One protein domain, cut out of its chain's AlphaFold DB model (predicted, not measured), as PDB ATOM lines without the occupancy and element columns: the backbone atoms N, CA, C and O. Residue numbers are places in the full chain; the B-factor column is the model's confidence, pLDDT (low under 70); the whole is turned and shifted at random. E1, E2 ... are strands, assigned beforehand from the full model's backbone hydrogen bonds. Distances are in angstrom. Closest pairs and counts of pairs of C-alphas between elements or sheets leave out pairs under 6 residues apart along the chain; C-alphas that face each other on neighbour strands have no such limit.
ATOM      1  N   LEU A  11     -27.065  29.842  33.642       92.12
ATOM      2  CA  LEU A  11     -28.195  30.317  32.857       92.12
ATOM      3  C   LEU A  11     -27.728  31.454  31.951       92.12
ATOM      4  O   LEU A  11     -27.078  32.402  32.409       92.12
ATOM      5  N   ARG A  12     -28.068  31.381  30.668       91.44
ATOM      6  CA  ARG A  12     -27.694  32.386  29.672       91.44
ATOM      7  C   ARG A  12     -28.896  32.751  28.795       91.44
ATOM      8  O   ARG A  12     -29.603  31.851  28.361       91.44
ATOM      9  N   LYS A  13     -29.121  34.040  28.505       91.12
ATOM     10  CA  LYS A  13     -30.174  34.509  27.577       91.12
ATOM     11  C   LYS A  13     -29.653  34.410  26.147       91.12
ATOM     12  O   LYS A  13     -28.554  34.897  25.861       91.12
ATOM     13  N   VAL A  14     -30.409  33.774  25.260       88.56
ATOM     14  CA  VAL A  14     -30.055  33.583  23.848       88.56
ATOM     15  C   VAL A  14     -30.384  34.861  23.079       88.56
ATOM     16  O   VAL A  14     -31.537  35.272  23.010       88.56
ATOM     17  N   THR A  15     -29.375  35.497  22.485       81.31
ATOM     18  CA  THR A  15     -29.505  36.816  21.837       81.31
ATOM     19  C   THR A  15     -29.486  36.754  20.302       81.31
ATOM     20  O   THR A  15     -29.539  37.797  19.655       81.31
ATOM     21  N   GLY A  16     -29.401  35.559  19.698       69.56
ATOM     22  CA  GLY A  16     -29.258  35.361  18.246       69.56
ATOM     23  C   GLY A  16     -29.782  34.010  17.732       69.56
ATOM     24  O   GLY A  16     -30.327  33.201  18.485       69.56
ATOM     25  N   SER A  17     -29.671  33.765  16.421       62.75
ATOM     26  CA  SER A  17     -30.374  32.673  15.723       62.75
ATOM     27  C   SER A  17     -29.514  31.497  15.235       62.75
ATOM     28  O   SER A  17     -30.029  30.704  14.448       62.75
ATOM     29  N   GLY A  18     -28.265  31.277  15.690       54.81
ATOM     30  CA  GLY A  18     -27.609  30.038  15.230       54.81
ATOM     31  C   GLY A  18     -26.174  29.642  15.578       54.81
ATOM     32  O   GLY A  18     -25.669  28.781  14.863       54.81
ATOM     33  N   THR A  19     -25.495  30.159  16.610       54.94
ATOM     34  CA  THR A  19     -24.232  29.532  17.075       54.94
ATOM     35  C   THR A  19     -24.093  29.552  18.596       54.94
ATOM     36  O   THR A  19     -24.726  30.369  19.259       54.94
ATOM     37  N   ASP A  20     -23.259  28.660  19.145       56.00
ATOM     38  CA  ASP A  20     -23.008  28.494  20.589       56.00
ATOM     39  C   ASP A  20     -22.490  29.755  21.320       56.00
ATOM     40  O   ASP A  20     -22.388  29.751  22.545       56.00
ATOM     41  N   GLU A  21     -22.201  30.847  20.601       60.19
ATOM     42  CA  GLU A  21     -21.591  32.065  21.147       60.19
ATOM     43  C   GLU A  21     -22.562  33.253  21.327       60.19
ATOM     44  O   GLU A  21     -22.223  34.197  22.041       60.19
ATOM     45  N   ASP A  22     -23.791  33.206  20.790       79.62
ATOM     46  CA  ASP A  22     -24.763  34.317  20.889       79.62
ATOM     47  C   ASP A  22     -25.617  34.229  22.164       79.62
ATOM     48  O   ASP A  22     -26.850  34.158  22.124       79.62
ATOM     49  N   THR A  23     -24.956  34.183  23.321       85.31
ATOM     50  CA  THR A  23     -25.629  34.122  24.623       85.31
ATOM     51  C   THR A  23     -25.008  35.083  25.633       85.31
ATOM     52  O   THR A  23     -23.784  35.181  25.764       85.31
ATOM     53  N   SER A  24     -25.848  35.755  26.416       89.38
ATOM     54  CA  SER A  24     -25.422  36.615  27.524       89.38
ATOM     55  C   SER A  24     -25.588  35.891  28.859       89.38
ATOM     56  O   SER A  24     -26.562  35.172  29.061       89.38
ATOM     57  N   PHE A  25     -24.613  36.022  29.760       90.69
ATOM     58  CA  PHE A  25     -24.698  35.421  31.093       90.69
ATOM     59  C   PHE A  25     -25.816  36.086  31.905       90.69
ATOM     60  O   PHE A  25     -25.868  37.312  31.957       90.69
ATOM     61  N   VAL A  26     -26.662  35.275  32.546       92.19
ATOM     62  CA  VAL A  26     -27.733  35.735  33.445       92.19
ATOM     63  C   VAL A  26     -27.315  35.471  34.888       92.19
ATOM     64  O   VAL A  26     -27.063  36.409  35.640       92.19
ATOM     65  N   ARG A  27     -27.174  34.192  35.265       92.25
ATOM     66  CA  ARG A  27     -26.770  33.775  36.617       92.25
ATOM     67  C   ARG A  27     -26.127  32.390  36.634       92.25
ATOM     68  O   ARG A  27     -26.257  31.619  35.683       92.25
ATOM     69  N   GLN A  28     -25.423  32.074  37.718       90.81
ATOM     70  CA  GLN A  28     -24.963  30.714  38.000       90.81
ATOM     71  C   GLN A  28     -26.103  29.930  38.661       90.81
ATOM     72  O   GLN A  28     -26.832  30.493  39.475       90.81
ATOM     73  N   LEU A  29     -26.262  28.660  38.300       88.94
ATOM     74  CA  LEU A  29     -27.281  27.772  38.853       88.94
ATOM     75  C   LEU A  29     -26.619  26.734  39.764       88.94
ATOM     76  O   LEU A  29     -25.468  26.352  39.547       88.94
ATOM     77  N   SER A  30     -27.361  26.274  40.766       86.25
ATOM     78  CA  SER A  30     -26.987  25.112  41.576       86.25
ATOM     79  C   SER A  30     -27.919  23.961  41.223       86.25
ATOM     80  O   SER A  30     -29.115  24.176  41.052       86.25
ATOM     81  N   ALA A  31     -27.373  22.757  41.089       83.62
ATOM     82  CA  ALA A  31     -28.179  21.555  40.923       83.62
ATOM     83  C   ALA A  31     -28.419  20.889  42.280       83.62
ATOM     84  O   ALA A  31     -27.489  20.779  43.083       83.62
ATOM     85  N   ASP A  32     -29.631  20.382  42.490       81.69
ATOM     86  CA  ASP A  32     -29.923  19.399  43.529       81.69
ATOM     87  C   ASP A  32     -30.087  18.022  42.873       81.69
ATOM     88  O   ASP A  32     -31.056  17.732  42.162       81.69
ATOM     89  N   GLY A  33     -29.061  17.181  43.017       80.38
ATOM     90  CA  GLY A  33     -28.978  15.898  42.324       80.38
ATOM     91  C   GLY A  33     -29.032  16.051  40.799       80.38
ATOM     92  O   GLY A  33     -28.054  16.445  40.169       80.38
ATOM     93  N   ASN A  34     -30.165  15.692  40.192       78.25
ATOM     94  CA  ASN A  34     -30.391  15.739  38.740       78.25
ATOM     95  C   ASN A  34     -31.362  16.853  38.303       78.25
ATOM     96  O   ASN A  34     -31.718  16.916  37.114       78.25
ATOM     97  N   THR A  35     -31.779  17.708  39.235       80.81
ATOM     98  CA  THR A  35     -32.750  18.787  39.034       80.81
ATOM     99  C   THR A  35     -32.079  20.140  39.245       80.81
ATOM    100  O   THR A  35     -31.095  20.259  39.974       80.81
ATOM    101  N   VAL A  36     -32.579  21.149  38.541       84.12
ATOM    102  CA  VAL A  36     -32.147  22.537  38.664       84.12
ATOM    103  C   VAL A  36     -33.415  23.361  38.709       84.12
ATOM    104  O   VAL A  36     -34.150  23.374  37.721       84.12
ATOM    105  N   ASP A  37     -33.651  24.020  39.832       86.50
ATOM    106  CA  ASP A  37     -34.768  24.941  39.973       86.50
ATOM    107  C   ASP A  37     -34.347  26.300  39.427       86.50
ATOM    108  O   ASP A  37     -33.287  26.846  39.758       86.50
ATOM    109  N   ILE A  38     -35.154  26.811  38.508       88.44
ATOM    110  CA  ILE A  38     -34.920  28.086  37.852       88.44
ATOM    111  C   ILE A  38     -36.142  28.928  38.141       88.44
ATOM    112  O   ILE A  38     -37.187  28.733  37.543       88.44
ATOM    113  N   ASP A  39     -35.968  29.879  39.039       87.12
ATOM    114  CA  ASP A  39     -36.893  30.988  39.198       87.12
ATOM    115  C   ASP A  39     -36.939  31.804  37.886       87.12
ATOM    116  O   ASP A  39     -35.904  32.290  37.407       87.12
ATOM    117  N   THR A  40     -38.109  31.843  37.259       88.12
ATOM    118  CA  THR A  40     -38.345  32.497  35.969       88.12
ATOM    119  C   THR A  40     -38.877  33.916  36.100       88.12
ATOM    120  O   THR A  40     -39.166  34.531  35.076       88.12
ATOM    121  N   GLU A  41     -38.966  34.453  37.316       83.81
ATOM    122  CA  GLU A  41     -39.393  35.826  37.546       83.81
ATOM    123  C   GLU A  41     -38.509  36.793  36.740       83.81
ATOM    124  O   GLU A  41     -37.276  36.670  36.695       83.81
ATOM    125  N   ASN A  42     -39.136  37.754  36.057       83.38
ATOM    126  CA  ASN A  42     -38.463  38.734  35.198       83.38
ATOM    127  C   ASN A  42     -37.648  38.129  34.024       83.38
ATOM    128  O   ASN A  42     -36.756  38.789  33.471       83.38
ATOM    129  N   LEU A  43     -37.908  36.873  33.635       89.12
ATOM    130  CA  LEU A  43     -37.317  36.244  32.451       89.12
ATOM    131  C   LEU A  43     -38.311  36.224  31.283       89.12
ATOM    132  O   LEU A  43     -39.473  35.891  31.440       89.12
ATOM    133  N   GLU A  44     -37.821  36.512  30.076       89.00
ATOM    134  CA  GLU A  44     -38.620  36.489  28.844       89.00
ATOM    135  C   GLU A  44     -37.764  36.092  27.633       89.00
ATOM    136  O   GLU A  44     -36.622  36.551  27.447       89.00
ATOM    137  N   GLY A  45     -38.325  35.220  26.794       88.62
ATOM    138  CA  GLY A  45     -37.702  34.700  25.584       88.62
ATOM    139  C   GLY A  45     -36.853  33.449  25.822       88.62
ATOM    140  O   GLY A  45     -37.082  32.665  26.739       88.62
ATOM    141  N   ARG A  46     -35.868  33.212  24.950       91.44
ATOM    142  CA  ARG A  46     -35.106  31.952  24.932       91.44
ATOM    143  C   ARG A  46     -33.898  31.986  25.865       91.44
ATOM    144  O   ARG A  46     -33.059  32.887  25.786       91.44
ATOM    145  N   TYR A  47     -33.755  30.944  26.670       91.88
ATOM    146  CA  TYR A  47     -32.668  30.748  27.619       91.88
ATOM    147  C   TYR A  47     -31.973  29.408  27.407       91.88
ATOM    148  O   TYR A  47     -32.523  28.465  26.846       91.88
ATOM    149  N   ARG A  48     -30.730  29.343  27.877       89.94
ATOM    150  CA  ARG A  48     -29.861  28.175  27.820       89.94
ATOM    151  C   ARG A  48     -29.279  27.891  29.193       89.94
ATOM    152  O   ARG A  48     -28.617  28.754  29.769       89.94
ATOM    153  N   VAL A  49     -29.448  26.663  29.666       90.31
ATOM    154  CA  VAL A  49     -28.648  26.091  30.753       90.31
ATOM    155  C   VAL A  49     -27.446  25.380  30.141       90.31
ATOM    156  O   VAL A  49     -27.612  24.556  29.243       90.31
ATOM    157  N   THR A  50     -26.236  25.690  30.604       87.50
ATOM    158  CA  THR A  50     -25.001  25.071  30.094       87.50
ATOM    159  C   THR A  50     -23.978  24.798  31.194       87.50
ATOM    160  O   THR A  50     -23.823  25.616  32.103       87.50
ATOM    161  N   ASP A  51     -23.265  23.673  31.078       86.25
ATOM    162  CA  ASP A  51     -22.062  23.320  31.859       86.25
ATOM    163  C   ASP A  51     -20.749  23.659  31.106       86.25
ATOM    164  O   ASP A  51     -19.646  23.304  31.523       86.25
ATOM    165  N   GLY A  52     -20.862  24.314  29.943       80.88
ATOM    166  CA  GLY A  52     -19.755  24.617  29.032       80.88
ATOM    167  C   GLY A  52     -19.459  23.543  27.975       80.88
ATOM    168  O   GLY A  52     -18.689  23.815  27.055       80.88
ATOM    169  N   SER A  53     -20.063  22.355  28.067       81.00
ATOM    170  CA  SER A  53     -19.946  21.243  27.105       81.00
ATOM    171  C   SER A  53     -21.298  20.760  26.563       81.00
ATOM    172  O   SER A  53     -21.379  20.348  25.406       81.00
ATOM    173  N   ASN A  54     -22.353  20.819  27.375       83.94
ATOM    174  CA  ASN A  54     -23.715  20.402  27.064       83.94
ATOM    175  C   ASN A  54     -24.681  21.566  27.315       83.94
ATOM    176  O   ASN A  54     -24.467  22.382  28.211       83.94
ATOM    177  N   ASN A  55     -25.753  21.632  26.523       86.12
ATOM    178  CA  ASN A  55     -26.720  22.728  26.537       86.12
ATOM    179  C   ASN A  55     -28.149  22.183  26.619       86.12
ATOM    180  O   ASN A  55     -28.478  21.213  25.933       86.12
ATOM    181  N   VAL A  56     -28.995  22.847  27.401       87.50
ATOM    182  CA  VAL A  56     -30.450  22.666  27.403       87.50
ATOM    183  C   VAL A  56     -31.081  24.026  27.154       87.50
ATOM    184  O   VAL A  56     -30.887  24.949  27.943       87.50
ATOM    185  N   ASP A  57     -31.803  24.143  26.046       88.00
ATOM    186  CA  ASP A  57     -32.505  25.362  25.662       88.00
ATOM    187  C   ASP A  57     -33.973  25.269  26.086       88.00
ATOM    188  O   ASP A  57     -34.595  24.213  25.952       88.00
ATOM    189  N   PHE A  58     -34.518  26.372  26.582       90.12
ATOM    190  CA  PHE A  58     -35.929  26.524  26.920       90.12
ATOM    191  C   PHE A  58     -36.386  27.950  26.599       90.12
ATOM    192  O   PHE A  58     -35.569  28.839  26.351       90.12
ATOM    193  N   GLU A  59     -37.692  28.164  26.569       89.50
ATOM    194  CA  GLU A  59     -38.298  29.472  26.361       89.50
ATOM    195  C   GLU A  59     -39.171  29.804  27.562       89.50
ATOM    196  O   GLU A  59     -39.897  28.942  28.051       89.50
ATOM    197  N   VAL A  60     -39.055  31.039  28.041       90.56
ATOM    198  CA  VAL A  60     -39.988  31.623  29.000       90.56
ATOM    199  C   VAL A  60     -40.928  32.498  28.186       90.56
ATOM    200  O   VAL A  60     -40.519  33.551  27.685       90.56
ATOM    201  N   ALA A  61     -42.142  31.999  27.964       89.38
ATOM    202  CA  ALA A  61     -43.206  32.751  27.315       89.38
ATOM    203  C   ALA A  61     -43.866  33.670  28.350       89.38
ATOM    204  O   ALA A  61     -44.112  33.245  29.475       89.38
TER     205      ALA A  61
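What this domain is: This is residues 11 to 61 of the 652 residues of a protein of Halogeometricum pallidum JCM 14848 (UniProt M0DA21). A single small sheet of four strands, made of two hairpins side by side, E1 with E2 and E3 with E4, is so strongly twisted that the strands' lines turn by 88 degrees from one edge to the other. Loops make the two ends of the longest axis: the link between E1 and E2 at one end, and at the other the wide loop of residues 29 to 44, which swings out from the end of E2 and returns to the start of E3. The printed part has 51 residues, with no named helix and four named strands, E1, E2, E3 and E4 along the chain; the sheet's order is E2, E1, E3, E4, all antiparallel. The class is all strand, though under half of the printed residues, 22 of 51, are in named elements. The whole is compact, with a radius of gyration of the C-alphas of 10.9 A, and only just flat, spanning 31 by 26 by 15 A.

Where its parts are: E1 is residues 11 to 14, 9.8 A from first to last C-alpha, beginning with C-alpha 11 at (-28.195, 30.317, 32.857). E2 is residues 23 to 28, 13.8 A long. E3 is residues 45 to 50, 16.6 A long, with C-alpha 45 at (-37.702, 34.700, 25.584). E4 is residues 55 to 60, 16.2 A long, ending with C-alpha 60 at (-39.988, 31.623, 29.000).

How they stand to each other: The inner strands E1 and E3 are antiparallel, with 135 degrees between their directions; C-alphas 13 and 47 face each other at 4.5 A, and N 12 and O 48 are within hydrogen-bond range at 2.8 A. E2, an edge strand, forms a hairpin with E1 at 162 degrees; C-alphas 25 and 12 face each other at 4.5 A, and N 11 and O 27 are 2.8 A apart, within hydrogen-bond range. E4, the other edge strand, forms a hairpin with E3 at 154 degrees; C-alphas 46 and 59 face each other at 4.3 A, and within hydrogen-bond range are N 47 and O 58 at 2.8 A and N 60 and O 45 at 2.9 A. E2 and E4 are apart.

The domain as a whole: The two C-alphas farthest apart are those of Ser 17 and Gly 33, at 31.5 A. The printed part has no cut. The link from E2 to E3 is long, with 16 residues; that from E1 to E2 is short, with 8, and that from E3 to E4 is tight, with 4. The sheet's C-alphas lie up to 6.3 A off their best plane. The mean pLDDT of the printed part is 83.8, and residues 16 to 21 are under 70.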